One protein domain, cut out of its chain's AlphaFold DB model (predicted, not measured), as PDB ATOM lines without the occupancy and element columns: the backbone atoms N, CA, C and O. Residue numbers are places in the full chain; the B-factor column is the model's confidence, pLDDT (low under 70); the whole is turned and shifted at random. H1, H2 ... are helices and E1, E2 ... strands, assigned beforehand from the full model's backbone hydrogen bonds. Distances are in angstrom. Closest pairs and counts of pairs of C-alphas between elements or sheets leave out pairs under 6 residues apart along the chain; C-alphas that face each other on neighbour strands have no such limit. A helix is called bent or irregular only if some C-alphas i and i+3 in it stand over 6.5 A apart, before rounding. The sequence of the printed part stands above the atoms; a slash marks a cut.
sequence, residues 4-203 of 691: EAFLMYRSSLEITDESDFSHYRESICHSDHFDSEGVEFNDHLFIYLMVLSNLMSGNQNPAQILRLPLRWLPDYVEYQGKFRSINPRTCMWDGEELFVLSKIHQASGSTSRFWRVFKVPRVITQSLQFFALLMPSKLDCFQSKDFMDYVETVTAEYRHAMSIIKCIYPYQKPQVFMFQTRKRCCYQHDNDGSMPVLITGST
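This is residues 4 to 203 of the 691 residues of the protein "Protein kinase domain-containing protein" of Coxiellaceae bacterium (UniProt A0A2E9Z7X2). Picture one sheet of seven strands, curled like part of a barrel and folded back on itself until its edge strands E1 and E8 come close, with the long helix H5 packed along E9. Helix H4 packs on the sheet at E5, the short helix H3 grazes it where E5 bends, with H2 beside H3, and H1 and the small hairpin of E2 and E3 lie at the end of the longest axis away from H5. The printed part has 200 residues, with five named helices and nine named strands in the order H1 to H4, E1 to E7, H5, E8, E9. The large sheet runs E1, E4, E5, E6, E7, E9, E8, antiparallel throughout, and the class is mixed, helices and strands. The whole is compact, with a radius of gyration of the C-alphas of 18.1 A and spans of 54 by 42 by 28 A.

Start at H1, residues 4 to 12, which is near H4, residues 43 to 57, with 5 pairs of C-alphas within 10 A. Between them, H2, residues 22 to 29, touches H3, residues 35 to 38, the closest C-alphas being those of Cys 29 and Gly 38, 4.2 A apart. Next look at E1, residues 64 to 67, whose N 64 is 2.8 A from O 93 of E4, residues 90 to 93. Between these two in the chain lies the hairpin of E2, residues 76 to 79, and E3, residues 82 to 85, with N 77 and O 84 at 2.8 A. E4 begins a meander, each strand the antiparallel neighbour of the one before, with E5, residues 98 to 108, E6, residues 112 to 119, and E7, residues 129 to 136. Check N 99 and O 92 at 2.8 A, N 107 and O 114 at 2.9 A, and N 113 and O 135 at 2.7 A. E5 bends by 86 degrees at residue 104, and the closest C-alphas of H3 and E5 are those of Glu 37 and Ile 104, 6.9 A apart. H4 is on this sheet at a height of 9.9 A, and its closest C-alpha to E5 is that of Ser 53, 5.3 A from that of Leu 98. Then comes H5, residues 144 to 168, then the hairpin of E8, residues 175 to 180, and E9, residues 194 to 202, with N 179 and O 195 at 2.8 A. E9 is also the neighbour of E7, with N 132 and O 200 at 2.8 A. E7, H5 and E8 form a split strand-helix-strand unit, two strands running the same way with E9 between them in the sheet, and its crossover is right-handed. H5 is over E9 at a height of 8.2 A and runs along it at 13 degrees on the local plane; the C-alphas of Thr 155 and Pro 196 come closest, 5.4 A apart. This is a folded sheet, one sheet bent back into two leaves: E1 and E4 face E6, E7, E9 and E8, with E5 as the hinge. The closest C-alphas of edge strands E1 and E8 are those of Gln 64 and Phe 179, 4.9 A apart. Every O i to N i+4 pair is within hydrogen-bond range in H2 and H4, against 3 of 5 in H1 and 19 of 21 in H5; H3 is too short for such a pair.

Find C-alpha 4 at (6.219, -40.423, 94.882), where H1 begins. H4 covers 21.2 A from C-alpha 43 to 57, E5 22.7 A and E7 23.0 A. H5 starts at C-alpha 144, (14.365, -52.437, 127.363), and runs 36.3 A. E9 spans 24.6 A and ends at C-alpha 202, (-9.080, -26.999, 125.495).

The two C-alphas farthest apart are those of Gln 80 and Lys 145, 54.2 A. The printed part has no cut. The link from E8 to E9, residues 181 to 193, is long. Mean pLDDT of the printed part is 76.5, and 60 residues are under 70, among them residues 4 to 20, 66 to 86 and 182 to 193.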
ATOM      1  N   GLU A   4       6.527 -40.852  96.252       49.53
ATOM      2  CA  GLU A   4       6.219 -40.423  94.882       49.53
ATOM      3  C   GLU A   4       4.755 -40.021  94.678       49.53
ATOM      4  O   GLU A   4       4.491 -39.082  93.934       49.53
ATOM      5  N   ALA A   5       3.801 -40.648  95.374       53.69
ATOM      6  CA  ALA A   5       2.388 -40.283  95.269       53.69
ATOM      7  C   ALA A   5       2.118 -38.897  95.876       53.69
ATOM      8  O   ALA A   5       1.338 -38.127  95.328       53.69
ATOM      9  N   PHE A   6       2.817 -38.544  96.963       57.97
ATOM     10  CA  PHE A   6       2.746 -37.209  97.564       57.97
ATOM     11  C   PHE A   6       3.376 -36.145  96.656       57.97
ATOM     12  O   PHE A   6       2.819 -35.065  96.487       57.97
ATOM     13  N   LEU A   7       4.515 -36.459  96.029       50.09
ATOM     14  CA  LEU A   7       5.184 -35.564  95.080       50.09
ATOM     15  C   LEU A   7       4.409 -35.407  93.759       50.09
ATOM     16  O   LEU A   7       4.418 -34.316  93.196       50.09
ATOM     17  N   MET A   8       3.687 -36.433  93.295       50.16
ATOM     18  CA  MET A   8       2.747 -36.305  92.174       50.16
ATOM     19  C   MET A   8       1.520 -35.470  92.557       50.16
ATOM     20  O   MET A   8       1.150 -34.566  91.812       50.16
ATOM     21  N   TYR A   9       0.952 -35.677  93.750       55.81
ATOM     22  CA  TYR A   9      -0.163 -34.865  94.259       55.81
ATOM     23  C   TYR A   9       0.230 -33.386  94.453       55.81
ATOM     24  O   TYR A   9      -0.570 -32.478  94.245       55.81
ATOM     25  N   ARG A  10       1.505 -33.127  94.777       51.03
ATOM     26  CA  ARG A  10       2.102 -31.784  94.870       51.03
ATOM     27  C   ARG A  10       2.092 -31.023  93.538       51.03
ATOM     28  O   ARG A  10       2.034 -29.802  93.563       51.03
ATOM     29  N   SER A  11       2.138 -31.721  92.400       46.56
ATOM     30  CA  SER A  11       2.020 -31.102  91.069       46.56
ATOM     31  C   SER A  11       0.572 -30.874  90.613       46.56
ATOM     32  O   SER A  11       0.359 -30.172  89.633       46.56
ATOM     33  N   SER A  12      -0.411 -31.435  91.328       44.31
ATOM     34  CA  SER A  12      -1.843 -31.355  91.000       44.31
ATOM     35  C   SER A  12      -2.687 -30.603  92.033       44.31
ATOM     36  O   SER A  12      -3.892 -30.464  91.844       44.31
ATOM     37  N   LEU A  13      -2.092 -30.122  93.128       50.88
ATOM     38  CA  LEU A  13      -2.731 -29.165  94.032       50.88
ATOM     39  C   LEU A  13      -2.723 -27.778  93.385       50.88
ATOM     40  O   LEU A  13      -2.057 -26.854  93.844       50.88
ATOM     41  N   GLU A  14      -3.485 -27.630  92.304       50.06
ATOM     42  CA  GLU A  14      -4.024 -26.322  91.972       50.06
ATOM     43  C   GLU A  14      -4.994 -25.973  93.104       50.06
ATOM     44  O   GLU A  14      -6.103 -26.501  93.190       50.06
ATOM     45  N   ILE A  15      -4.536 -25.133  94.037       54.03
ATOM     46  CA  ILE A  15      -5.410 -24.447  94.990       54.03
ATOM     47  C   ILE A  15      -6.272 -23.514  94.134       54.03
ATOM     48  O   ILE A  15      -5.907 -22.373  93.871       54.03
ATOM     49  N   THR A  16      -7.349 -24.067  93.584       49.84
ATOM     50  CA  THR A  16      -8.272 -23.389  92.664       49.84
ATOM     51  C   THR A  16      -9.296 -22.543  93.407       49.84
ATOM     52  O   THR A  16      -9.930 -21.688  92.795       49.84
ATOM     53  N   ASP A  17      -9.430 -22.758  94.717       57.31
ATOM     54  CA  ASP A  17     -10.372 -22.058  95.578       57.31
ATOM     55  C   ASP A  17      -9.607 -21.086  96.492       57.31
ATOM     56  O   ASP A  17      -8.881 -21.496  97.400       57.31
ATOM     57  N   GLU A  18      -9.745 -19.783  96.226       54.75
ATOM     58  CA  GLU A  18      -9.277 -18.683  97.085       54.75
ATOM     59  C   GLU A  18     -10.198 -18.520  98.308       54.75
ATOM     60  O   GLU A  18     -10.568 -17.407  98.687       54.75
ATOM     61  N   SER A  19     -10.616 -19.625  98.927       64.00
ATOM     62  CA  SER A  19     -11.375 -19.552 100.168       64.00
ATOM     63  C   SER A  19     -10.513 -18.843 101.207       64.00
ATOM     64  O   SER A  19      -9.392 -19.268 101.482       64.00
ATOM     65  N   ASP A  20     -11.017 -17.748 101.763       66.94
ATOM     66  CA  ASP A  20     -10.263 -16.935 102.702       66.94
ATOM     67  C   ASP A  20     -10.027 -17.700 104.023       66.94
ATOM     68  O   ASP A  20     -10.931 -17.880 104.846       66.94
ATOM     69  N   PHE A  21      -8.792 -18.174 104.225       77.12
ATOM     70  CA  PHE A  21      -8.347 -18.821 105.466       77.12
ATOM     71  C   PHE A  21      -8.009 -17.797 106.565       77.12
ATOM     72  O   PHE A  21      -7.597 -18.199 107.660       77.12
ATOM     73  N   SER A  22      -8.218 -16.494 106.315       78.56
ATOM     74  CA  SER A  22      -8.023 -15.426 107.302       78.56
ATOM     75  C   SER A  22      -8.728 -15.733 108.615       78.56
ATOM     76  O   SER A  22      -8.117 -15.571 109.660       78.56
ATOM     77  N   HIS A  23      -9.940 -16.288 108.579       81.31
ATOM     78  CA  HIS A  23     -10.701 -16.622 109.783       81.31
ATOM     79  C   HIS A  23      -9.992 -17.652 110.686       81.31
ATOM     80  O   HIS A  23     -10.017 -17.527 111.911       81.31
ATOM     81  N   TYR A  24      -9.303 -18.652 110.116       82.38
ATOM     82  CA  TYR A  24      -8.507 -19.603 110.897       82.38
ATOM     83  C   TYR A  24      -7.242 -18.969 111.439       82.38
ATOM     84  O   TYR A  24      -6.853 -19.246 112.573       82.38
ATOM     85  N   ARG A  25      -6.595 -18.119 110.642       80.12
ATOM     86  CA  ARG A  25      -5.428 -17.372 111.096       80.12
ATOM     87  C   ARG A  25      -5.802 -16.423 112.227       80.12
ATOM     88  O   ARG A  25      -5.123 -16.433 113.240       80.12
ATOM     89  N   GLU A  26      -6.882 -15.664 112.094       80.62
ATOM     90  CA  GLU A  26      -7.435 -14.798 113.136       80.62
ATOM     91  C   GLU A  26      -7.790 -15.604 114.384       80.62
ATOM     92  O   GLU A  26      -7.438 -15.200 115.490       80.62
ATOM     93  N   SER A  27      -8.395 -16.782 114.213       79.31
ATOM     94  CA  SER A  27      -8.659 -17.696 115.320       79.31
ATOM     95  C   SER A  27      -7.362 -18.172 115.986       79.31
ATOM     96  O   SER A  27      -7.250 -18.072 117.196       79.31
ATOM     97  N   ILE A  28      -6.330 -18.610 115.262       78.69
ATOM     98  CA  ILE A  28      -5.062 -19.027 115.891       78.69
ATOM     99  C   ILE A  28      -4.308 -17.844 116.521       78.69
ATOM    100  O   ILE A  28      -3.737 -17.996 117.602       78.69
ATOM    101  N   CYS A  29      -4.301 -16.686 115.858       78.06
ATOM    102  CA  CYS A  29      -3.666 -15.450 116.317       78.06
ATOM    103  C   CYS A  29      -4.389 -14.803 117.497       78.06
ATOM    104  O   CYS A  29      -3.825 -13.897 118.109       78.06
ATOM    105  N   HIS A  30      -5.615 -15.216 117.816       74.19
ATOM    106  CA  HIS A  30      -6.279 -14.729 119.014       74.19
ATOM    107  C   HIS A  30      -5.416 -15.089 120.232       74.19
ATOM    108  O   HIS A  30      -4.917 -16.214 120.342       74.19
ATOM    109  N   SER A  31      -5.293 -14.150 121.174       57.16
ATOM    110  CA  SER A  31      -4.576 -14.316 122.455       57.16
ATOM    111  C   SER A  31      -4.957 -15.597 123.196       57.16
ATOM    112  O   SER A  31      -4.177 -16.178 123.943       57.16
ATOM    113  N   ASP A  32      -6.180 -16.057 122.954       63.91
ATOM    114  CA  ASP A  32      -6.775 -17.184 123.639       63.91
ATOM    115  C   ASP A  32      -6.289 -18.520 123.068       63.91
ATOM    116  O   ASP A  32      -6.571 -19.572 123.630       63.91
ATOM    117  N   HIS A  33      -5.520 -18.521 121.980       72.12
ATOM    118  CA  HIS A  33      -5.159 -19.717 121.232       72.12
ATOM    119  C   HIS A  33      -3.640 -19.917 121.151       72.12
ATOM    120  O   HIS A  33      -3.058 -20.559 122.024       72.12
ATOM    121  N   PHE A  34      -2.973 -19.442 120.108       77.25
ATOM    122  CA  PHE A  34      -1.519 -19.608 119.958       77.25
ATOM    123  C   PHE A  34      -0.784 -18.264 120.026       77.25
ATOM    124  O   PHE A  34       0.438 -18.237 119.896       77.25
ATOM    125  N   ASP A  35      -1.521 -17.167 120.241       79.81
ATOM    126  CA  ASP A  35      -0.985 -15.826 120.466       79.81
ATOM    127  C   ASP A  35       0.081 -15.457 119.407       79.81
ATOM    128  O   ASP A  35      -0.170 -15.554 118.198       79.81
ATOM    129  N   SER A  36       1.293 -15.090 119.829       80.25
ATOM    130  CA  SER A  36       2.403 -14.727 118.950       80.25
ATOM    131  C   SER A  36       2.865 -15.868 118.035       80.25
ATOM    132  O   SER A  36       3.314 -15.594 116.919       80.25
ATOM    133  N   GLU A  37       2.693 -17.141 118.423       82.25
ATOM    134  CA  GLU A  37       2.962 -18.282 117.531       82.25
ATOM    135  C   GLU A  37       1.978 -18.304 116.355       82.25
ATOM    136  O   GLU A  37       2.333 -18.734 115.254       82.25
ATOM    137  N   GLY A  38       0.763 -17.785 116.551       82.19
ATOM    138  CA  GLY A  38      -0.250 -17.698 115.509       82.19
ATOM    139  C   GLY A  38       0.188 -16.887 114.294       82.19
ATOM    140  O   GLY A  38      -0.156 -17.237 113.167       82.19
ATOM    141  N   VAL A  39       1.024 -15.862 114.489       82.25
ATOM    142  CA  VAL A  39       1.543 -15.010 113.401       82.25
ATOM    143  C   VAL A  39       2.378 -15.810 112.398       82.25
ATOM    144  O   VAL A  39       2.459 -15.456 111.221       82.25
ATOM    145  N   GLU A  40       2.974 -16.917 112.838       83.19
ATOM    146  CA  GLU A  40       3.736 -17.810 111.975       83.19
ATOM    147  C   GLU A  40       2.846 -18.748 111.128       83.19
ATOM    148  O   GLU A  40       3.371 -19.476 110.280       83.19
ATOM    149  N   PHE A  41       1.525 -18.778 111.352       82.69
ATOM    150  CA  PHE A  41       0.573 -19.504 110.514       82.69
ATOM    151  C   PHE A  41       0.095 -18.600 109.380       82.69
ATOM    152  O   PHE A  41      -0.636 -17.634 109.581       82.69
ATOM    153  N   ASN A  42       0.521 -18.929 108.163       81.88
ATOM    154  CA  ASN A  42      -0.027 -18.342 106.948       81.88
ATOM    155  C   ASN A  42      -0.989 -19.331 106.275       81.88
ATOM    156  O   ASN A  42      -0.933 -20.536 106.534       81.88
ATOM    157  N   ASP A  43      -1.827 -18.819 105.378       81.81
ATOM    158  CA  ASP A  43      -2.867 -19.601 104.696       81.81
ATOM    159  C   ASP A  43      -2.287 -20.831 103.978       81.81
ATOM    160  O   ASP A  43      -2.874 -21.906 103.986       81.81
ATOM    161  N   HIS A  44      -1.064 -20.727 103.451       78.62
ATOM    162  CA  HIS A  44      -0.396 -21.808 102.726       78.62
ATOM    163  C   HIS A  44      -0.005 -22.965 103.648       78.62
ATOM    164  O   HIS A  44      -0.169 -24.128 103.284       78.62
ATOM    165  N   LEU A  45       0.502 -22.660 104.849       82.19
ATOM    166  CA  LEU A  45       0.784 -23.675 105.863       82.19
ATOM    167  C   LEU A  45      -0.511 -24.379 106.283       82.19
ATOM    168  O   LEU A  45      -0.515 -25.596 106.438       82.19
ATOM    169  N   PHE A  46      -1.610 -23.642 106.431       84.19
ATOM    170  CA  PHE A  46      -2.901 -24.235 106.769       84.19
ATOM    171  C   PHE A  46      -3.439 -25.156 105.681       84.19
ATOM    172  O   PHE A  46      -3.773 -26.302 105.979       84.19
ATOM    173  N   ILE A  47      -3.450 -24.701 104.429       82.56
ATOM    174  CA  ILE A  47      -3.864 -25.519 103.284       82.56
ATOM    175  C   ILE A  47      -3.024 -26.796 103.226       82.56
ATOM    176  O   ILE A  47      -3.563 -27.895 103.103       82.56
ATOM    177  N   TYR A  48      -1.705 -26.668 103.402       83.06
ATOM    178  CA  TYR A  48      -0.803 -27.814 103.467       83.06
ATOM    179  C   TYR A  48      -1.187 -28.794 104.585       83.06
ATOM    180  O   TYR A  48      -1.253 -30.000 104.349       83.06
ATOM    181  N   LEU A  49      -1.452 -28.296 105.796       87.75
ATOM    182  CA  LEU A  49      -1.838 -29.129 106.935       87.75
ATOM    183  C   LEU A  49      -3.175 -29.844 106.688       87.75
ATOM    184  O   LEU A  49      -3.278 -31.029 106.997       87.75
ATOM    185  N   MET A  50      -4.172 -29.172 106.107       87.75
ATOM    186  CA  MET A  50      -5.475 -29.775 105.791       87.75
ATOM    187  C   MET A  50      -5.358 -30.876 104.736       87.75
ATOM    188  O   MET A  50      -5.891 -31.972 104.912       87.75
ATOM    189  N   VAL A  51      -4.606 -30.615 103.663       83.88
ATOM    190  CA  VAL A  51      -4.282 -31.619 102.641       83.88
ATOM    191  C   VAL A  51      -3.584 -32.814 103.278       83.88
ATOM    192  O   VAL A  51      -3.955 -33.956 103.013       83.88
ATOM    193  N   LEU A  52      -2.587 -32.561 104.131       84.50
ATOM    194  CA  LEU A  52      -1.865 -33.614 104.832       84.50
ATOM    195  C   LEU A  52      -2.811 -34.444 105.708       84.50
ATOM    196  O   LEU A  52      -2.755 -35.667 105.637       84.50
ATOM    197  N   SER A  53      -3.699 -33.798 106.469       88.50
ATOM    198  CA  SER A  53      -4.718 -34.466 107.288       88.50
ATOM    199  C   SER A  53      -5.584 -35.405 106.437       88.50
ATOM    200  O   SER A  53      -5.633 -36.604 106.700       88.50
ATOM    201  N   ASN A  54      -6.141 -34.906 105.328       86.38
ATOM    202  CA  ASN A  54      -6.994 -35.687 104.423       86.38
ATOM    203  C   ASN A  54      -6.257 -36.865 103.758       86.38
ATOM    204  O   ASN A  54      -6.805 -37.961 103.641       86.38
ATOM    205  N   LEU A  55      -5.000 -36.670 103.348       83.06
ATOM    206  CA  LEU A  55      -4.168 -37.746 102.793       83.06
ATOM    207  C   LEU A  55      -3.854 -38.824 103.836       83.06
ATOM    208  O   LEU A  55      -3.756 -40.012 103.509       83.06
ATOM    209  N   MET A  56      -3.672 -38.414 105.090       82.81
ATOM    210  CA  MET A  56      -3.392 -39.324 106.190       82.81
ATOM    211  C   MET A  56      -4.626 -40.114 106.620       82.81
ATOM    212  O   MET A  56      -4.476 -41.308 106.859       82.81
ATOM    213  N   SER A  57      -5.830 -39.529 106.605       83.31
ATOM    214  CA  SER A  57      -7.076 -40.230 106.964       83.31
ATOM    215  C   SER A  57      -7.378 -41.441 106.072       83.31
ATOM    216  O   SER A  57      -8.067 -42.364 106.496       83.31
ATOM    217  N   GLY A  58      -6.828 -41.487 104.853       79.56
ATOM    218  CA  GLY A  58      -6.919 -42.653 103.967       79.56
ATOM    219  C   GLY A  58      -5.972 -43.811 104.322       79.56
ATOM    220  O   GLY A  58      -6.108 -44.897 103.760       79.56
ATOM    221  N   ASN A  59      -5.005 -43.613 105.225       74.56
ATOM    222  CA  ASN A  59      -4.119 -44.667 105.712       74.56
ATOM    223  C   ASN A  59      -4.426 -44.956 107.186       74.56
ATOM    224  O   ASN A  59      -4.220 -44.093 108.034       74.56
ATOM    225  N   GLN A  60      -4.780 -46.202 107.511       73.06
ATOM    226  CA  GLN A  60      -4.868 -46.707 108.892       73.06
ATOM    227  C   GLN A  60      -3.477 -46.877 109.532       73.06
ATOM    228  O   GLN A  60      -3.140 -47.921 110.088       73.06
ATOM    229  N   ASN A  61      -2.613 -45.873 109.394       73.06
ATOM    230  CA  ASN A  61      -1.329 -45.883 110.065       73.06
ATOM    231  C   ASN A  61      -1.560 -45.707 111.571       73.06
ATOM    232  O   ASN A  61      -2.401 -44.893 111.957       73.06
ATOM    233  N   PRO A  62      -0.791 -46.406 112.419       75.12
ATOM    234  CA  PRO A  62      -0.849 -46.212 113.862       75.12
ATOM    235  C   PRO A  62      -0.530 -44.757 114.231       75.12
ATOM    236  O   PRO A  62       0.169 -44.052 113.492       75.12
ATOM    237  N   ALA A  63      -1.016 -44.320 115.393       77.00
ATOM    238  CA  ALA A  63      -0.726 -42.993 115.917       77.00
ATOM    239  C   ALA A  63       0.792 -42.761 115.987       77.00
ATOM    240  O   ALA A  63       1.544 -43.622 116.445       77.00
ATOM    241  N   GLN A  64       1.268 -41.609 115.524       77.69
ATOM    242  CA  GLN A  64       2.688 -41.274 115.427       77.69
ATOM    243  C   GLN A  64       2.906 -39.782 115.683       77.69
ATOM    244  O   GLN A  64       2.199 -38.935 115.139       77.69
ATOM    245  N   ILE A  65       3.962 -39.437 116.428       71.06
ATOM    246  CA  ILE A  65       4.456 -38.054 116.444       71.06
ATOM    247  C   ILE A  65       5.292 -37.831 115.194       71.06
ATOM    248  O   ILE A  65       6.381 -38.387 115.012       71.06
ATOM    249  N   LEU A  66       4.772 -36.972 114.334       63.28
ATOM    250  CA  LEU A  66       5.430 -36.513 113.136       63.28
ATOM    251  C   LEU A  66       6.159 -35.222 113.485       63.28
ATOM    252  O   LEU A  66       5.627 -34.119 113.367       63.28
ATOM    253  N   ARG A  67       7.438 -35.329 113.853       60.78
ATOM    254  CA  ARG A  67       8.332 -34.219 113.516       60.78
ATOM    255  C   ARG A  67       8.384 -34.210 112.008       60.78
ATOM    256  O   ARG A  67       9.042 -35.083 111.457       60.78
ATOM    257  N   LEU A  68       7.657 -33.301 111.367       57.62
ATOM    258  CA  LEU A  68       7.826 -33.040 109.950       57.62
ATOM    259  C   LEU A  68       9.262 -32.508 109.819       57.62
ATOM    260  O   LEU A  68       9.520 -31.370 110.213       57.62
ATOM    261  N   PRO A  69      10.251 -33.329 109.412       47.62
ATOM    262  CA  PRO A  69      11.597 -32.838 109.256       47.62
ATOM    263  C   PRO A  69      11.556 -31.751 108.182       47.62
ATOM    264  O   PRO A  69      10.758 -31.829 107.247       47.62
ATOM    265  N   LEU A  70      12.483 -30.796 108.274       43.16
ATOM    266  CA  LEU A  70      12.772 -29.789 107.239       43.16
ATOM    267  C   LEU A  70      12.876 -30.371 105.813       43.16
ATOM    268  O   LEU A  70      12.818 -29.642 104.844       43.16
ATOM    269  N   ARG A  71      13.042 -31.692 105.672       41.31
ATOM    270  CA  ARG A  71      13.131 -32.388 104.384       41.31
ATOM    271  C   ARG A  71      11.784 -32.855 103.811       41.31
ATOM    272  O   ARG A  71      11.762 -33.271 102.658       41.31
ATOM    273  N   TRP A  72      10.700 -32.881 104.595       48.75
ATOM    274  CA  TRP A  72       9.363 -33.320 104.136       48.75
ATOM    275  C   TRP A  72       8.353 -32.180 104.067       48.75
ATOM    276  O   TRP A  72       7.432 -32.243 103.260       48.75
ATOM    277  N   LEU A  73       8.541 -31.133 104.871       51.88
ATOM    278  CA  LEU A  73       7.988 -29.829 104.538       51.88
ATOM    279  C   LEU A  73       8.858 -29.266 103.422       51.88
ATOM    280  O   LEU A  73      10.079 -29.267 103.571       51.88
ATOM    281  N   PRO A  74       8.293 -28.830 102.293       55.38
ATOM    282  CA  PRO A  74       9.113 -28.109 101.352       55.38
ATOM    283  C   PRO A  74       9.554 -26.807 102.026       55.38
ATOM    284  O   PRO A  74       8.730 -26.116 102.627       55.38
ATOM    285  N   ASP A  75      10.847 -26.477 101.920       58.25
ATOM    286  CA  ASP A  75      11.390 -25.218 102.454       58.25
ATOM    287  C   ASP A  75      10.581 -24.014 101.960       58.25
ATOM    288  O   ASP A  75      10.553 -22.986 102.636       58.25
ATOM    289  N   TYR A  76       9.908 -24.176 100.806       62.00
ATOM    290  CA  TYR A  76       9.006 -23.222 100.182       62.00
ATOM    291  C   TYR A  76       7.765 -23.884  99.556       62.00
ATOM    292  O   TYR A  76       7.871 -24.917  98.891       62.00
ATOM    293  N   VAL A  77       6.601 -23.243  99.670       61.91
ATOM    294  CA  VAL A  77       5.422 -23.511  98.823       61.91
ATOM    295  C   VAL A  77       5.409 -22.494  97.698       61.91
ATOM    296  O   VAL A  77       5.554 -21.296  97.950       61.91
ATOM    297  N   GLU A  78       5.257 -22.963  96.465       55.16
ATOM    298  CA  GLU A  78       4.989 -22.092  95.326       55.16
ATOM    299  C   GLU A  78       3.484 -21.841  95.240       55.16
ATOM    300  O   GLU A  78       2.697 -22.779  95.156       55.16
ATOM    301  N   TYR A  79       3.086 -20.574  95.290       52.00
ATOM    302  CA  TYR A  79       1.701 -20.151  95.121       52.00
ATOM    303  C   TYR A  79       1.668 -18.896  94.259       52.00
ATOM    304  O   TYR A  79       2.394 -17.935  94.531       52.00
ATOM    305  N   GLN A  80       0.869 -18.929  93.189       56.50
ATOM    306  CA  GLN A  80       0.810 -17.867  92.176       56.50
ATOM    307  C   GLN A  80       2.206 -17.471  91.641       56.50
ATOM    308  O   GLN A  80       2.521 -16.291  91.482       56.50
ATOM    309  N   GLY A  81       3.087 -18.457  91.427       67.38
ATOM    310  CA  GLY A  81       4.456 -18.240  90.938       67.38
ATOM    311  C   GLY A  81       5.415 -17.585  91.944       67.38
ATOM    312  O   GLY A  81       6.492 -17.130  91.559       67.38
ATOM    313  N   LYS A  82       5.044 -17.491  93.231       62.16
ATOM    314  CA  LYS A  82       5.910 -16.985  94.309       62.16
ATOM    315  C   LYS A  82       6.217 -18.084  95.321       62.16
ATOM    316  O   LYS A  82       5.308 -18.694  95.878       62.16
ATOM    317  N   PHE A  83       7.501 -18.275  95.612       65.88
ATOM    318  CA  PHE A  83       7.980 -19.192  96.646       65.88
ATOM    319  C   PHE A  83       7.888 -18.542  98.033       65.88
ATOM    320  O   PHE A  83       8.452 -17.470  98.258       65.88
ATOM    321  N   ARG A  84       7.195 -19.187  98.977       64.88
ATOM    322  CA  ARG A  84       7.061 -18.734 100.372       64.88
ATOM    323  C   ARG A  84       7.554 -19.791 101.339       64.88
ATOM    324  O   ARG A  84       7.150 -20.940 101.214       64.88
ATOM    325  N   SER A  85       8.380 -19.407 102.312       68.38
ATOM    326  CA  SER A  85       8.957 -20.374 103.247       68.38
ATOM    327  C   SER A  85       7.933 -20.933 104.241       68.38
ATOM    328  O   SER A  85       7.076 -20.185 104.718       68.38
ATOM    329  N   ILE A  86       8.021 -22.234 104.555       64.31
ATOM    330  CA  ILE A  86       7.233 -22.855 105.630       64.31
ATOM    331  C   ILE A  86       8.105 -23.079 106.863       64.31
ATOM    332  O   ILE A  86       9.093 -23.813 106.825       64.31
ATOM    333  N   ASN A  87       7.679 -22.527 107.998       71.31
ATOM    334  CA  ASN A  87       8.315 -22.810 109.276       71.31
ATOM    335  C   ASN A  87       8.042 -24.265 109.706       71.31
ATOM    336  O   ASN A  87       6.882 -24.686 109.722       71.31
ATOM    337  N   PRO A  88       9.064 -25.032 110.134       74.12
ATOM    338  CA  PRO A  88       8.875 -26.390 110.635       74.12
ATOM    339  C   PRO A  88       7.873 -26.440 111.788       74.12
ATOM    340  O   PRO A  88       7.920 -25.595 112.690       74.12
ATOM    341  N   ARG A  89       7.001 -27.451 111.790       82.69
ATOM    342  CA  ARG A  89       6.039 -27.723 112.866       82.69
ATOM    343  C   ARG A  89       6.189 -29.149 113.371       82.69
ATOM    344  O   ARG A  89       6.533 -30.063 112.619       82.69
ATOM    345  N   THR A  90       5.921 -29.326 114.659       84.69
ATOM    346  CA  THR A  90       5.709 -30.660 115.217       84.69
ATOM    347  C   THR A  90       4.227 -30.965 115.077       84.69
ATOM    348  O   THR A  90       3.389 -30.139 115.432       84.69
ATOM    349  N   CYS A  91       3.909 -32.133 114.538       87.88
ATOM    350  CA  CYS A  91       2.545 -32.611 114.422       87.88
ATOM    351  C   CYS A  91       2.420 -33.967 115.110       87.88
ATOM    352  O   CYS A  91       3.395 -34.703 115.280       87.88
ATOM    353  N   MET A  92       1.202 -34.310 115.485       87.62
ATOM    354  CA  MET A  92       0.847 -35.616 116.003       87.62
ATOM    355  C   MET A  92      -0.307 -36.153 115.175       87.62
ATOM    356  O   MET A  92      -1.277 -35.447 114.938       87.62
ATOM    357  N   TRP A  93      -0.174 -37.386 114.715       87.56
ATOM    358  CA  TRP A  93      -1.237 -38.141 114.077       87.56
ATOM    359  C   TRP A  93      -1.748 -39.157 115.088       87.56
ATOM    360  O   TRP A  93      -0.932 -39.910 115.619       87.56
ATOM    361  N   ASP A  94      -3.045 -39.192 115.373       84.56
ATOM    362  CA  ASP A  94      -3.617 -40.169 116.316       84.56
ATOM    363  C   ASP A  94      -4.125 -41.459 115.638       84.56
ATOM    364  O   ASP A  94      -4.600 -42.368 116.314       84.56
ATOM    365  N   GLY A  95      -3.981 -41.568 114.315       84.38
ATOM    366  CA  GLY A  95      -4.567 -42.646 113.512       84.38
ATOM    367  C   GLY A  95      -5.715 -42.172 112.624       84.38
ATOM    368  O   GLY A  95      -5.985 -42.795 111.599       84.38
ATOM    369  N   GLU A  96      -6.339 -41.053 112.978       88.44
ATOM    370  CA  GLU A  96      -7.524 -40.520 112.318       88.44
ATOM    371  C   GLU A  96      -7.413 -39.010 112.038       88.44
ATOM    372  O   GLU A  96      -7.835 -38.533 110.981       88.44
ATOM    373  N   GLU A  97      -6.832 -38.254 112.961       91.44
ATOM    374  CA  GLU A  97      -6.758 -36.802 112.958       91.44
ATOM    375  C   GLU A  97      -5.319 -36.301 113.110       91.44
ATOM    376  O   GLU A  97      -4.472 -36.877 113.804       91.44
ATOM    377  N   LEU A  98      -5.046 -35.172 112.448       91.62
ATOM    378  CA  LEU A  98      -3.773 -34.469 112.536       91.62
ATOM    379  C   LEU A  98      -3.876 -33.326 113.546       91.62
ATOM    380  O   LEU A  98      -4.725 -32.445 113.428       91.62
ATOM    381  N   PHE A  99      -2.957 -33.298 114.501       92.31
ATOM    382  CA  PHE A  99      -2.818 -32.246 115.497       92.31
ATOM    383  C   PHE A  99      -1.517 -31.486 115.278       92.31
ATOM    384  O   PHE A  99      -0.470 -32.086 115.024       92.31
ATOM    385  N   VAL A 100      -1.559 -30.166 115.417       91.38
ATOM    386  CA  VAL A 100      -0.368 -29.315 115.419       91.38
ATOM    387  C   VAL A 100      -0.026 -28.951 116.846       91.38
ATOM    388  O   VAL A 100      -0.874 -28.496 117.608       91.38
ATOM    389  N   LEU A 101       1.236 -29.159 117.188       90.75
ATOM    390  CA  LEU A 101       1.774 -28.988 118.521       90.75
ATOM    391  C   LEU A 101       2.418 -27.598 118.654       90.75
ATOM    392  O   LEU A 101       3.254 -27.231 117.823       90.75
ATOM    393  N   SER A 102       2.039 -26.846 119.692       88.38
ATOM    394  CA  SER A 102       2.593 -25.517 119.983       88.38
ATOM    395  C   SER A 102       4.077 -25.588 120.333       88.38
ATOM    396  O   SER A 102       4.523 -26.494 121.040       88.38
ATOM    397  N   LYS A 103       4.847 -24.613 119.842       84.69
ATOM    398  CA  LYS A 103       6.260 -24.421 120.189       84.69
ATOM    399  C   LYS A 103       6.450 -23.614 121.469       84.69
ATOM    400  O   LYS A 103       7.472 -23.786 122.129       84.69
ATOM    401  N   ILE A 104       5.522 -22.705 121.766       81.81
ATOM    402  CA  ILE A 104       5.642 -21.750 122.878       81.81
ATOM    403  C   ILE A 104       4.932 -22.285 124.121       81.81
ATOM    404  O   ILE A 104       5.476 -22.229 125.222       81.81
ATOM    405  N   HIS A 105       3.744 -22.866 123.950       80.38
ATOM    406  CA  HIS A 105       2.918 -23.357 125.050       80.38
ATOM    407  C   HIS A 105       3.261 -24.809 125.394       80.38
ATOM    408  O   HIS A 105       2.454 -25.730 125.227       80.38
ATOM    409  N   GLN A 106       4.490 -24.993 125.878       81.88
ATOM    410  CA  GLN A 106       4.983 -26.247 126.426       81.88
ATOM    411  C   GLN A 106       5.351 -26.061 127.902       81.88
ATOM    412  O   GLN A 106       6.165 -25.208 128.249       81.88
ATOM    413  N   ALA A 107       4.816 -26.924 128.764       74.50
ATOM    414  CA  ALA A 107       5.222 -27.029 130.161       74.50
ATOM    415  C   ALA A 107       5.773 -28.431 130.451       74.50
ATOM    416  O   ALA A 107       5.542 -29.390 129.713       74.50
ATOM    417  N   SER A 108       6.576 -28.560 131.501       72.19
ATOM    418  CA  SER A 108       7.082 -29.854 131.964       72.19
ATOM    419  C   SER A 108       6.832 -29.963 133.457       72.19
ATOM    420  O   SER A 108       7.375 -29.173 134.225       72.19
ATOM    421  N   GLY A 109       6.002 -30.930 133.836       68.75
ATOM    422  CA  GLY A 109       5.849 -31.375 135.212       68.75
ATOM    423  C   GLY A 109       6.949 -32.365 135.599       68.75
ATOM    424  O   GLY A 109       7.888 -32.636 134.839       68.75
ATOM    425  N   SER A 110       6.834 -32.937 136.797       67.50
ATOM    426  CA  SER A 110       7.781 -33.945 137.290       67.50
ATOM    427  C   SER A 110       7.691 -35.257 136.495       67.50
ATOM    428  O   SER A 110       8.713 -35.875 136.179       67.50
ATOM    429  N   THR A 111       6.478 -35.666 136.119       72.06
ATOM    430  CA  THR A 111       6.178 -36.940 135.439       72.06
ATOM    431  C   THR A 111       5.673 -36.762 134.007       72.06
ATOM    432  O   THR A 111       5.802 -37.680 133.192       72.06
ATOM    433  N   SER A 112       5.172 -35.573 133.667       82.19
ATOM    434  CA  SER A 112       4.530 -35.278 132.388       82.19
ATOM    435  C   SER A 112       5.173 -34.090 131.661       82.19
ATOM    436  O   SER A 112       5.844 -33.236 132.238       82.19
ATOM    437  N   ARG A 113       4.990 -34.044 130.347       84.44
ATOM    438  CA  ARG A 113       5.198 -32.884 129.488       84.44
ATOM    439  C   ARG A 113       3.851 -32.504 128.928       84.44
ATOM    440  O   ARG A 113       3.182 -33.325 128.309       84.44
ATOM    441  N   PHE A 114       3.505 -31.253 129.119       85.81
ATOM    442  CA  PHE A 114       2.257 -30.682 128.682       85.81
ATOM    443  C   PHE A 114       2.483 -29.853 127.417       85.81
ATOM    444  O   PHE A 114       3.430 -29.066 127.364       85.81
ATOM    445  N   TRP A 115       1.640 -30.031 126.404       88.62
ATOM    446  CA  TRP A 115       1.666 -29.260 125.162       88.62
ATOM    447  C   TRP A 115       0.261 -28.790 124.808       88.62
ATOM    448  O   TRP A 115      -0.693 -29.567 124.857       88.62
ATOM    449  N   ARG A 116       0.141 -27.541 124.361       86.38
ATOM    450  CA  ARG A 116      -1.067 -27.098 123.667       86.38
ATOM    451  C   ARG A 116      -1.049 -27.600 122.231       86.38
ATOM    452  O   ARG A 116      -0.025 -27.513 121.550       86.38
ATOM    453  N   VAL A 117      -2.184 -28.100 121.758       91.44
ATOM    454  CA  VAL A 117      -2.337 -28.553 120.375       91.44
ATOM    455  C   VAL A 117      -3.647 -28.047 119.783       91.44
ATOM    456  O   VAL A 117      -4.589 -27.748 120.515       91.44
ATOM    457  N   PHE A 118      -3.732 -27.955 118.461       92.38
ATOM    458  CA  PHE A 118      -5.018 -27.816 117.777       92.38
ATOM    459  C   PHE A 118      -5.191 -28.926 116.752       92.38
ATOM    460  O   PHE A 118      -4.220 -29.382 116.144       92.38
ATOM    461  N   LYS A 119      -6.433 -29.367 116.576       93.19
ATOM    462  CA  LYS A 119      -6.825 -30.322 115.547       93.19
ATOM    463  C   LYS A 119      -6.958 -29.595 114.217       93.19
ATOM    464  O   LYS A 119      -7.682 -28.606 114.114       93.19
ATOM    465  N   VAL A 120      -6.260 -30.095 113.206       92.31
ATOM    466  CA  VAL A 120      -6.332 -29.572 111.845       92.31
ATOM    467  C   VAL A 120      -7.711 -29.908 111.265       92.31
ATOM    468  O   VAL A 120      -8.092 -31.081 111.273       92.31
ATOM    469  N   PRO A 121      -8.470 -28.917 110.767       90.50
ATOM    470  CA  PRO A 121      -9.784 -29.166 110.188       90.50
ATOM    471  C   PRO A 121      -9.656 -30.003 108.909       90.50
ATOM    472  O   PRO A 121      -8.689 -29.872 108.159       90.50
ATOM    473  N   ARG A 122     -10.640 -30.864 108.635       86.31
ATOM    474  CA  ARG A 122     -10.679 -31.648 107.384       86.31
ATOM    475  C   ARG A 122     -11.322 -30.877 106.236       86.31
ATOM    476  O   ARG A 122     -10.982 -31.087 105.071       86.31
ATOM    477  N   VAL A 123     -12.236 -29.970 106.580       85.38
ATOM    478  CA  VAL A 123     -12.989 -29.109 105.664       85.38
ATOM    479  C   VAL A 123     -12.977 -27.669 106.172       85.38
ATOM    480  O   VAL A 123     -12.941 -27.444 107.377       85.38
ATOM    481  N   ILE A 124     -13.037 -26.700 105.257       80.81
ATOM    482  CA  ILE A 124     -12.893 -25.256 105.548       80.81
ATOM    483  C   ILE A 124     -14.018 -24.719 106.448       80.81
ATOM    484  O   ILE A 124     -13.877 -23.698 107.107       80.81
ATOM    485  N   THR A 125     -15.155 -25.405 106.498       82.50
ATOM    486  CA  THR A 125     -16.292 -25.013 107.339       82.50
ATOM    487  C   THR A 125     -16.167 -25.497 108.782       82.50
ATOM    488  O   THR A 125     -16.989 -25.137 109.622       82.50
ATOM    489  N   GLN A 126     -15.185 -26.349 109.088       85.31
ATOM    490  CA  GLN A 126     -15.017 -26.919 110.420       85.31
ATOM    491  C   GLN A 126     -14.291 -25.924 111.327       85.31
ATOM    492  O   GLN A 126     -13.204 -25.465 110.991       85.31
ATOM    493  N   SER A 127     -14.842 -25.621 112.501       85.62
ATOM    494  CA  SER A 127     -14.164 -24.770 113.482       85.62
ATOM    495  C   SER A 127     -12.887 -25.424 114.024       85.62
ATOM    496  O   SER A 127     -12.789 -26.651 114.141       85.62
ATOM    497  N   LEU A 128     -11.901 -24.595 114.379       87.62
ATOM    498  CA  LEU A 128     -10.707 -25.079 115.065       87.62
ATOM    499  C   LEU A 128     -11.070 -25.607 116.446       87.62
ATOM    500  O   LEU A 128     -11.806 -24.980 117.206       87.62
ATOM    501  N   GLN A 129     -10.504 -26.762 116.769       89.25
ATOM    502  CA  GLN A 129     -10.631 -27.377 118.078       89.25
ATOM    503  C   GLN A 129      -9.255 -27.421 118.725       89.25
ATOM    504  O   GLN A 129      -8.285 -27.877 118.117       89.25
ATOM    505  N   PHE A 130      -9.176 -26.949 119.960       89.56
ATOM    506  CA  PHE A 130      -7.941 -26.903 120.723       89.56
ATOM    507  C   PHE A 130      -7.948 -28.017 121.759       89.56
ATOM    508  O   PHE A 130      -8.997 -28.399 122.277       89.56
ATOM    509  N   PHE A 131      -6.763 -28.515 122.089       90.81
ATOM    510  CA  PHE A 131      -6.585 -29.574 123.064       90.81
ATOM    511  C   PHE A 131      -5.325 -29.365 123.908       90.81
ATOM    512  O   PHE A 131      -4.389 -28.652 123.539       90.81
ATOM    513  N   ALA A 132      -5.329 -30.035 125.047       89.50
ATOM    514  CA  ALA A 132      -4.231 -30.236 125.961       89.50
ATOM    515  C   ALA A 132      -3.653 -31.629 125.743       89.50
ATOM    516  O   ALA A 132      -4.398 -32.603 125.757       89.50
ATOM    517  N   LEU A 133      -2.342 -31.730 125.572       90.50
ATOM    518  CA  LEU A 133      -1.642 -32.985 125.343       90.50
ATOM    519  C   LEU A 133      -0.666 -33.256 126.485       90.50
ATOM    520  O   LEU A 133       0.275 -32.491 126.683       90.50
ATOM    521  N   LEU A 134      -0.857 -34.357 127.208       91.00
ATOM    522  CA  LEU A 134       0.049 -34.814 128.255       91.00
ATOM    523  C   LEU A 134       0.835 -36.023 127.763       91.00
ATOM    524  O   LEU A 134       0.267 -37.057 127.414       91.00
ATOM    525  N   MET A 135       2.154 -35.877 127.750       88.81
ATOM    526  CA  MET A 135       3.113 -36.902 127.367       88.81
ATOM    527  C   MET A 135       4.017 -37.285 128.543       88.81
ATOM    528  O   MET A 135       4.284 -36.442 129.393       88.81
ATOM    529  N   PRO A 136       4.604 -38.489 128.582       85.50
ATOM    530  CA  PRO A 136       5.542 -38.854 129.643       85.50
ATOM    531  C   PRO A 136       6.859 -38.053 129.549       85.50
ATOM    532  O   PRO A 136       7.399 -37.850 128.456       85.50
ATOM    533  N   SER A 137       7.410 -37.588 130.680       80.00
ATOM    534  CA  SER A 137       8.606 -36.718 130.694       80.00
ATOM    535  C   SER A 137       9.943 -37.461 130.540       80.00
ATOM    536  O   SER A 137      10.904 -36.887 130.012       80.00
ATOM    537  N   LYS A 138      10.014 -38.737 130.952       73.38
ATOM    538  CA  LYS A 138      11.247 -39.547 131.055       73.38
ATOM    539  C   LYS A 138      11.425 -40.548 129.905       73.38
ATOM    540  O   LYS A 138      11.619 -41.733 130.129       73.38
ATOM    541  N   LEU A 139      11.390 -40.088 128.658       66.56
ATOM    542  CA  LEU A 139      11.482 -40.996 127.502       66.56
ATOM    543  C   LEU A 139      12.879 -41.606 127.281       66.56
ATOM    544  O   LEU A 139      12.985 -42.702 126.744       66.56
ATOM    545  N   ASP A 140      13.952 -40.917 127.678       64.50
ATOM    546  CA  ASP A 140      15.320 -41.288 127.280       64.50
ATOM    547  C   ASP A 140      16.059 -42.184 128.310       64.50
ATOM    548  O   ASP A 140      17.242 -42.465 128.131       64.50
ATOM    549  N   CYS A 141      15.403 -42.629 129.393       60.44
ATOM    550  CA  CYS A 141      16.092 -43.199 130.566       60.44
ATOM    551  C   CYS A 141      15.905 -44.706 130.818       60.44
ATOM    552  O   CYS A 141      16.539 -45.231 131.731       60.44
ATOM    553  N   PHE A 142      15.057 -45.408 130.066       62.81
ATOM    554  CA  PHE A 142      14.682 -46.786 130.406       62.81
ATOM    555  C   PHE A 142      15.481 -47.839 129.630       62.81
ATOM    556  O   PHE A 142      15.669 -47.713 128.418       62.81
ATOM    557  N   GLN A 143      15.925 -48.889 130.337       67.75
ATOM    558  CA  GLN A 143      16.395 -50.147 129.741       67.75
ATOM    559  C   GLN A 143      15.211 -50.918 129.126       67.75
ATOM    560  O   GLN A 143      14.072 -50.723 129.545       67.75
ATOM    561  N   SER A 144      15.451 -51.799 128.142       67.62
ATOM    562  CA  SER A 144      14.365 -52.437 127.363       67.62
ATOM    563  C   SER A 144      13.336 -53.188 128.208       67.62
ATOM    564  O   SER A 144      12.158 -53.177 127.865       67.62
ATOM    565  N   LYS A 145      13.763 -53.831 129.301       75.38
ATOM    566  CA  LYS A 145      12.864 -54.577 130.187       75.38
ATOM    567  C   LYS A 145      11.986 -53.647 131.033       75.38
ATOM    568  O   LYS A 145      10.786 -53.866 131.106       75.38
ATOM    569  N   ASP A 146      12.562 -52.577 131.574       81.56
ATOM    570  CA  ASP A 146      11.842 -51.620 132.426       81.56
ATOM    571  C   ASP A 146      10.917 -50.697 131.616       81.56
ATOM    572  O   ASP A 146      10.010 -50.076 132.163       81.56
ATOM    573  N   PHE A 147      11.142 -50.589 130.302       82.50
ATOM    574  CA  PHE A 147      10.350 -49.741 129.417       82.50
ATOM    575  C   PHE A 147       8.898 -50.204 129.299       82.50
ATOM    576  O   PHE A 147       8.003 -49.368 129.352       82.50
ATOM    577  N   MET A 148       8.652 -51.510 129.145       83.94
ATOM    578  CA  MET A 148       7.283 -52.026 129.024       83.94
ATOM    579  C   MET A 148       6.520 -51.875 130.340       83.94
ATOM    580  O   MET A 148       5.415 -51.341 130.327       83.94
ATOM    581  N   ASP A 149       7.146 -52.221 131.467       86.25
ATOM    582  CA  ASP A 149       6.569 -52.019 132.802       86.25
ATOM    583  C   ASP A 149       6.253 -50.530 133.046       86.25
ATOM    584  O   ASP A 149       5.193 -50.177 133.571       86.25
ATOM    585  N   TYR A 150       7.141 -49.632 132.607       85.50
ATOM    586  CA  TYR A 150       6.906 -48.189 132.643       85.50
ATOM    587  C   TYR A 150       5.726 -47.768 131.757       85.50
ATOM    588  O   TYR A 150       4.848 -47.046 132.222       85.50
ATOM    589  N   VAL A 151       5.671 -48.224 130.503       85.88
ATOM    590  CA  VAL A 151       4.572 -47.929 129.568       85.88
ATOM    591  C   VAL A 151       3.236 -48.399 130.134       85.88
ATOM    592  O   VAL A 151       2.265 -47.642 130.102       85.88
ATOM    593  N   GLU A 152       3.172 -49.611 130.682       89.19
ATOM    594  CA  GLU A 152       1.970 -50.150 131.320       89.19
ATOM    595  C   GLU A 152       1.549 -49.308 132.527       89.19
ATOM    596  O   GLU A 152       0.377 -48.934 132.635       89.19
ATOM    597  N   THR A 153       2.509 -48.934 133.378       89.38
ATOM    598  CA  THR A 153       2.280 -48.077 134.549       89.38
ATOM    599  C   THR A 153       1.710 -46.722 134.138       89.38
ATOM    600  O   THR A 153       0.633 -46.339 134.591       89.38
ATOM    601  N   VAL A 154       2.366 -46.021 133.211       88.19
ATOM    602  CA  VAL A 154       1.915 -44.701 132.752       88.19
ATOM    603  C   VAL A 154       0.571 -44.796 132.029       88.19
ATOM    604  O   VAL A 154      -0.286 -43.932 132.189       88.19
ATOM    605  N   THR A 155       0.328 -45.868 131.273       91.00
ATOM    606  CA  THR A 155      -0.972 -46.090 130.627       91.00
ATOM    607  C   THR A 155      -2.081 -46.235 131.670       91.00
ATOM    608  O   THR A 155      -3.170 -45.680 131.496       91.00
ATOM    609  N   ALA A 156      -1.826 -46.967 132.758       91.44
ATOM    610  CA  ALA A 156      -2.769 -47.102 133.864       91.44
ATOM    611  C   ALA A 156      -3.021 -45.754 134.561       91.44
ATOM    612  O   ALA A 156      -4.182 -45.397 134.777       91.44
ATOM    613  N   GLU A 157      -1.971 -44.972 134.828       90.94
ATOM    614  CA  GLU A 157      -2.074 -43.616 135.390       90.94
ATOM    615  C   GLU A 157      -2.895 -42.684 134.484       90.94
ATOM    616  O   GLU A 157      -3.779 -41.972 134.953       90.94
ATOM    617  N   TYR A 158      -2.686 -42.737 133.167       93.69
ATOM    618  CA  TYR A 158      -3.383 -41.874 132.208       93.69
ATOM    619  C   TYR A 158      -4.860 -42.252 132.090       93.69
ATOM    620  O   TYR A 158      -5.725 -41.380 132.013       93.69
ATOM    621  N   ARG A 159      -5.181 -43.552 132.127       94.12
ATOM    622  CA  ARG A 159      -6.573 -44.026 132.193       94.12
ATOM    623  C   ARG A 159      -7.248 -43.601 133.494       94.12
ATOM    624  O   ARG A 159      -8.427 -43.246 133.472       94.12
ATOM    625  N   HIS A 160      -6.513 -43.610 134.605       93.25
ATOM    626  CA  HIS A 160      -7.013 -43.119 135.883       93.25
ATOM    627  C   HIS A 160      -7.315 -41.616 135.827       93.25
ATOM    628  O   HIS A 160      -8.448 -41.215 136.099       93.25
ATOM    629  N   ALA A 161      -6.354 -40.808 135.370       93.31
ATOM    630  CA  ALA A 161      -6.528 -39.373 135.171       93.31
ATOM    631  C   ALA A 161      -7.696 -39.067 134.222       93.31
ATOM    632  O   ALA A 161      -8.542 -38.237 134.536       93.31
ATOM    633  N   MET A 162      -7.822 -39.796 133.106       95.19
ATOM    634  CA  MET A 162      -8.963 -39.686 132.190       95.19
ATOM    635  C   MET A 162     -10.297 -39.937 132.907       95.19
ATOM    636  O   MET A 162     -11.256 -39.207 132.671       95.19
ATOM    637  N   SER A 163     -10.383 -40.951 133.775       95.06
ATOM    638  CA  SER A 163     -11.601 -41.231 134.548       95.06
ATOM    639  C   SER A 163     -11.953 -40.088 135.501       95.06
ATOM    640  O   SER A 163     -13.127 -39.755 135.634       95.06
ATOM    641  N   ILE A 164     -10.952 -39.485 136.148       94.38
ATOM    642  CA  ILE A 164     -11.143 -38.323 137.023       94.38
ATOM    643  C   ILE A 164     -11.620 -37.121 136.206       94.38
ATOM    644  O   ILE A 164     -12.621 -36.501 136.552       94.38
ATOM    645  N   ILE A 165     -10.971 -36.834 135.077       93.94
ATOM    646  CA  ILE A 165     -11.336 -35.717 134.202       93.94
ATOM    647  C   ILE A 165     -12.746 -35.906 133.632       93.94
ATOM    648  O   ILE A 165     -13.500 -34.947 133.584       93.94
ATOM    649  N   LYS A 166     -13.160 -37.127 133.266       93.81
ATOM    650  CA  LYS A 166     -14.550 -37.393 132.839       93.81
ATOM    651  C   LYS A 166     -15.573 -37.116 133.935       93.81
ATOM    652  O   LYS A 166     -16.691 -36.733 133.614       93.81
ATOM    653  N   CYS A 167     -15.200 -37.334 135.194       91.88
ATOM    654  CA  CYS A 167     -16.055 -37.052 136.341       91.88
ATOM    655  C   CYS A 167     -16.190 -35.540 136.567       91.88
ATOM    656  O   CYS A 167     -17.296 -35.022 136.640       91.88
ATOM    657  N   ILE A 168     -15.059 -34.830 136.622       92.38
ATOM    658  CA  ILE A 168     -15.012 -33.417 137.028       92.38
ATOM    659  C   ILE A 168     -15.286 -32.457 135.858       92.38
ATOM    660  O   ILE A 168     -15.898 -31.408 136.045       92.38
ATOM    661  N   TYR A 169     -14.845 -32.811 134.650       91.44
ATOM    662  CA  TYR A 169     -14.903 -31.997 133.432       91.44
ATOM    663  C   TYR A 169     -15.395 -32.827 132.226       91.44
ATOM    664  O   TYR A 169     -14.662 -33.011 131.247       91.44
ATOM    665  N   PRO A 170     -16.640 -33.341 132.245       90.00
ATOM    666  CA  PRO A 170     -17.150 -34.254 131.214       90.00
ATOM    667  C   PRO A 170     -17.079 -33.678 129.788       90.00
ATOM    668  O   PRO A 170     -16.842 -34.411 128.826       90.00
ATOM    669  N   TYR A 171     -17.202 -32.357 129.645       89.06
ATOM    670  CA  TYR A 171     -17.112 -31.640 128.369       89.06
ATOM    671  C   TYR A 171     -15.704 -31.636 127.746       89.06
ATOM    672  O   TYR A 171     -15.580 -31.416 126.543       89.06
ATOM    673  N   GLN A 172     -14.640 -31.924 128.510       88.12
ATOM    674  CA  GLN A 172     -13.282 -32.019 127.958       88.12
ATOM    675  C   GLN A 172     -13.072 -33.274 127.105       88.12
ATOM    676  O   GLN A 172     -12.058 -33.364 126.421       88.12
ATOM    677  N   LYS A 173     -13.995 -34.249 127.135       91.31
ATOM    678  CA  LYS A 173     -13.939 -35.479 126.322       91.31
ATOM    679  C   LYS A 173     -12.529 -36.111 126.301       91.31
ATOM    680  O   LYS A 173     -11.986 -36.330 125.219       91.31
ATOM    681  N   PRO A 174     -11.907 -36.378 127.468       93.69
ATOM    682  CA  PRO A 174     -10.519 -36.823 127.523       93.69
ATOM    683  C   PRO A 174     -10.355 -38.213 126.894       93.69
ATOM    684  O   PRO A 174     -11.215 -39.090 127.060       93.69
ATOM    685  N   GLN A 175      -9.237 -38.419 126.201       92.06
ATOM    686  CA  GLN A 175      -8.907 -39.657 125.495       92.06
ATOM    687  C   GLN A 175      -7.453 -40.057 125.740       92.06
ATOM    688  O   GLN A 175      -6.570 -39.208 125.823       92.06
ATOM    689  N   VAL A 176      -7.205 -41.366 125.828       91.75
ATOM    690  CA  VAL A 176      -5.853 -41.932 125.906       91.75
ATOM    691  C   VAL A 176      -5.592 -42.732 124.641       91.75
ATOM    692  O   VAL A 176      -6.363 -43.637 124.324       91.75
ATOM    693  N   PHE A 177      -4.497 -42.435 123.951       88.88
ATOM    694  CA  PHE A 177      -4.060 -43.169 122.764       88.88
ATOM    695  C   PHE A 177      -2.597 -43.583 122.890       88.88
ATOM    696  O   PHE A 177      -1.827 -43.000 123.651       88.88
ATOM    697  N   MET A 178      -2.226 -44.615 122.137       87.00
ATOM    698  CA  MET A 178      -0.868 -45.152 122.092       87.00
ATOM    699  C   MET A 178      -0.185 -44.654 120.825       87.00
ATOM    700  O   MET A 178      -0.583 -45.065 119.741       87.00
ATOM    701  N   PHE A 179       0.840 -43.809 120.930       81.50
ATOM    702  CA  PHE A 179       1.596 -43.338 119.767       81.50
ATOM    703  C   PHE A 179       2.932 -44.066 119.631       81.50
ATOM    704  O   PHE A 179       3.653 -44.264 120.605       81.50
ATOM    705  N   GLN A 180       3.303 -44.431 118.408       78.56
ATOM    706  CA  GLN A 180       4.595 -45.025 118.094       78.56
ATOM    707  C   GLN A 180       5.702 -43.967 118.115       78.56
ATOM    708  O   GLN A 180       5.651 -42.939 117.425       78.56
ATOM    709  N   THR A 181       6.753 -44.238 118.884       71.19
ATOM    710  CA  THR A 181       7.954 -43.405 118.914       71.19
ATOM    711  C   THR A 181       8.869 -43.782 117.741       71.19
ATOM    712  O   THR A 181       9.340 -44.904 117.620       71.19
ATOM    713  N   ARG A 182       9.155 -42.837 116.829       58.25
ATOM    714  CA  ARG A 182      10.026 -43.093 115.653       58.25
ATOM    715  C   ARG A 182      11.502 -43.280 115.987       58.25
ATOM    716  O   ARG A 182      12.302 -43.639 115.120       58.25
ATOM    717  N   LYS A 183      11.900 -42.974 117.218       56.19
ATOM    718  CA  LYS A 183      13.276 -43.166 117.648       56.19
ATOM    719  C   LYS A 183      13.521 -44.678 117.711       56.19
ATOM    720  O   LYS A 183      13.129 -45.322 118.674       56.19
ATOM    721  N   ARG A 184      14.282 -45.204 116.737       47.84
ATOM    722  CA  ARG A 184      15.183 -46.364 116.909       47.84
ATOM    723  C   ARG A 184      16.232 -46.035 117.984       47.84
ATOM    724  O   ARG A 184      17.436 -46.080 117.739       47.84
ATOM    725  N   CYS A 185      15.797 -45.584 119.154       44.34
ATOM    726  CA  CYS A 185      16.657 -45.415 120.300       44.34
ATOM    727  C   CYS A 185      16.971 -46.826 120.782       44.34
ATOM    728  O   CYS A 185      16.237 -47.426 121.550       44.34
ATOM    729  N   CYS A 186      18.069 -47.349 120.243       44.69
ATOM    730  CA  CYS A 186      18.952 -48.317 120.881       44.69
ATOM    731  C   CYS A 186      18.466 -49.765 121.032       44.69
ATOM    732  O   CYS A 186      19.291 -50.607 121.376       44.69
ATOM    733  N   TYR A 187      17.207 -50.099 120.742       51.00
ATOM    734  CA  TYR A 187      16.707 -51.456 120.981       51.00
ATOM    735  C   TYR A 187      16.506 -52.240 119.680       51.00
ATOM    736  O   TYR A 187      15.710 -51.873 118.824       51.00
ATOM    737  N   GLN A 188      17.279 -53.321 119.532       53.44
ATOM    738  CA  GLN A 188      17.291 -54.240 118.383       53.44
ATOM    739  C   GLN A 188      16.113 -55.235 118.367       53.44
ATOM    740  O   GLN A 188      16.153 -56.209 117.623       53.44
ATOM    741  N   HIS A 189      15.084 -55.028 119.190       55.59
ATOM    742  CA  HIS A 189      13.910 -55.896 119.217       55.59
ATOM    743  C   HIS A 189      12.741 -55.206 118.513       55.59
ATOM    744  O   HIS A 189      12.431 -54.063 118.840       55.59
ATOM    745  N   ASP A 190      12.105 -55.920 117.580       57.44
ATOM    746  CA  ASP A 190      10.979 -55.514 116.715       57.44
ATOM    747  C   ASP A 190       9.675 -55.148 117.461       57.44
ATOM    748  O   ASP A 190       8.589 -55.172 116.887       57.44
ATOM    749  N   ASN A 191       9.747 -54.807 118.746       58.25
ATOM    750  CA  ASN A 191       8.579 -54.346 119.476       58.25
ATOM    751  C   ASN A 191       8.330 -52.877 119.129       58.25
ATOM    752  O   ASN A 191       9.147 -52.007 119.437       58.25
ATOM    753  N   ASP A 192       7.183 -52.617 118.501       64.00
ATOM    754  CA  ASP A 192       6.644 -51.283 118.254       64.00
ATOM    755  C   ASP A 192       6.586 -50.494 119.572       64.00
ATOM    756  O   ASP A 192       5.671 -50.657 120.382       64.00
ATOM    757  N   GLY A 193       7.594 -49.647 119.804       67.25
ATOM    758  CA  GLY A 193       7.727 -48.800 120.988       67.25
ATOM    759  C   GLY A 193       6.643 -47.728 121.021       67.25
ATOM    760  O   GLY A 193       6.881 -46.573 120.649       67.25
ATOM    761  N   SER A 194       5.440 -48.134 121.419       81.56
ATOM    762  CA  SER A 194       4.288 -47.264 121.605       81.56
ATOM    763  C   SER A 194       4.253 -46.686 123.018       81.56
ATOM    764  O   SER A 194       4.726 -47.297 123.973       81.56
ATOM    765  N   MET A 195       3.723 -45.474 123.142       83.94
ATOM    766  CA  MET A 195       3.679 -44.701 124.378       83.94
ATOM    767  C   MET A 195       2.282 -44.118 124.581       83.94
ATOM    768  O   MET A 195       1.699 -43.625 123.613       83.94
ATOM    769  N   PRO A 196       1.738 -44.138 125.807       90.56
ATOM    770  CA  PRO A 196       0.451 -43.527 126.091       90.56
ATOM    771  C   PRO A 196       0.566 -42.002 126.070       90.56
ATOM    772  O   PRO A 196       1.535 -41.424 126.565       90.56
ATOM    773  N   VAL A 197      -0.456 -41.352 125.526       90.12
ATOM    774  CA  VAL A 197      -0.659 -39.904 125.590       90.12
ATOM    775  C   VAL A 197      -2.100 -39.632 125.964       90.12
ATOM    776  O   VAL A 197      -3.007 -40.314 125.491       90.12
ATOM    777  N   LEU A 198      -2.297 -38.656 126.843       92.62
ATOM    778  CA  LEU A 198      -3.611 -38.185 127.257       92.62
ATOM    779  C   LEU A 198      -3.891 -36.869 126.536       92.62
ATOM    780  O   LEU A 198      -3.124 -35.918 126.670       92.62
ATOM    781  N   ILE A 199      -4.984 -36.817 125.782       91.88
ATOM    782  CA  ILE A 199      -5.488 -35.593 125.161       91.88
ATOM    783  C   ILE A 199      -6.802 -35.181 125.811       91.88
ATOM    784  O   ILE A 199      -7.666 -36.021 126.069       91.88
ATOM    785  N   THR A 200      -6.957 -33.892 126.089       91.38
ATOM    786  CA  THR A 200      -8.177 -33.322 126.667       91.38
ATOM    787  C   THR A 200      -8.581 -32.070 125.902       91.38
ATOM    788  O   THR A 200      -7.735 -31.369 125.356       91.38
ATOM    789  N   GLY A 201      -9.876 -31.792 125.805       86.88
ATOM    790  CA  GLY A 201     -10.385 -30.582 125.170       86.88
ATOM    791  C   GLY A 201      -9.866 -29.323 125.865       86.88
ATOM    792  O   GLY A 201      -9.830 -29.241 127.093       86.88
ATOM    793  N   SER A 202      -9.479 -28.335 125.064       82.06
ATOM    794  CA  SER A 202      -9.080 -26.999 125.495       82.06
ATOM    795  C   SER A 202     -10.106 -25.989 125.013       82.06
ATOM    796  O   SER A 202     -10.356 -25.891 123.813       82.06
ATOM    797  N   THR A 203     -10.644 -25.185 125.926       74.94
ATOM    798  CA  THR A 203     -11.327 -23.937 125.559       74.94
ATOM    799  C   THR A 203     -10.502 -22.738 126.030       74.94
ATOM    800  O   THR A 203      -9.613 -22.899 126.860       74.94
TER     801      THR A 203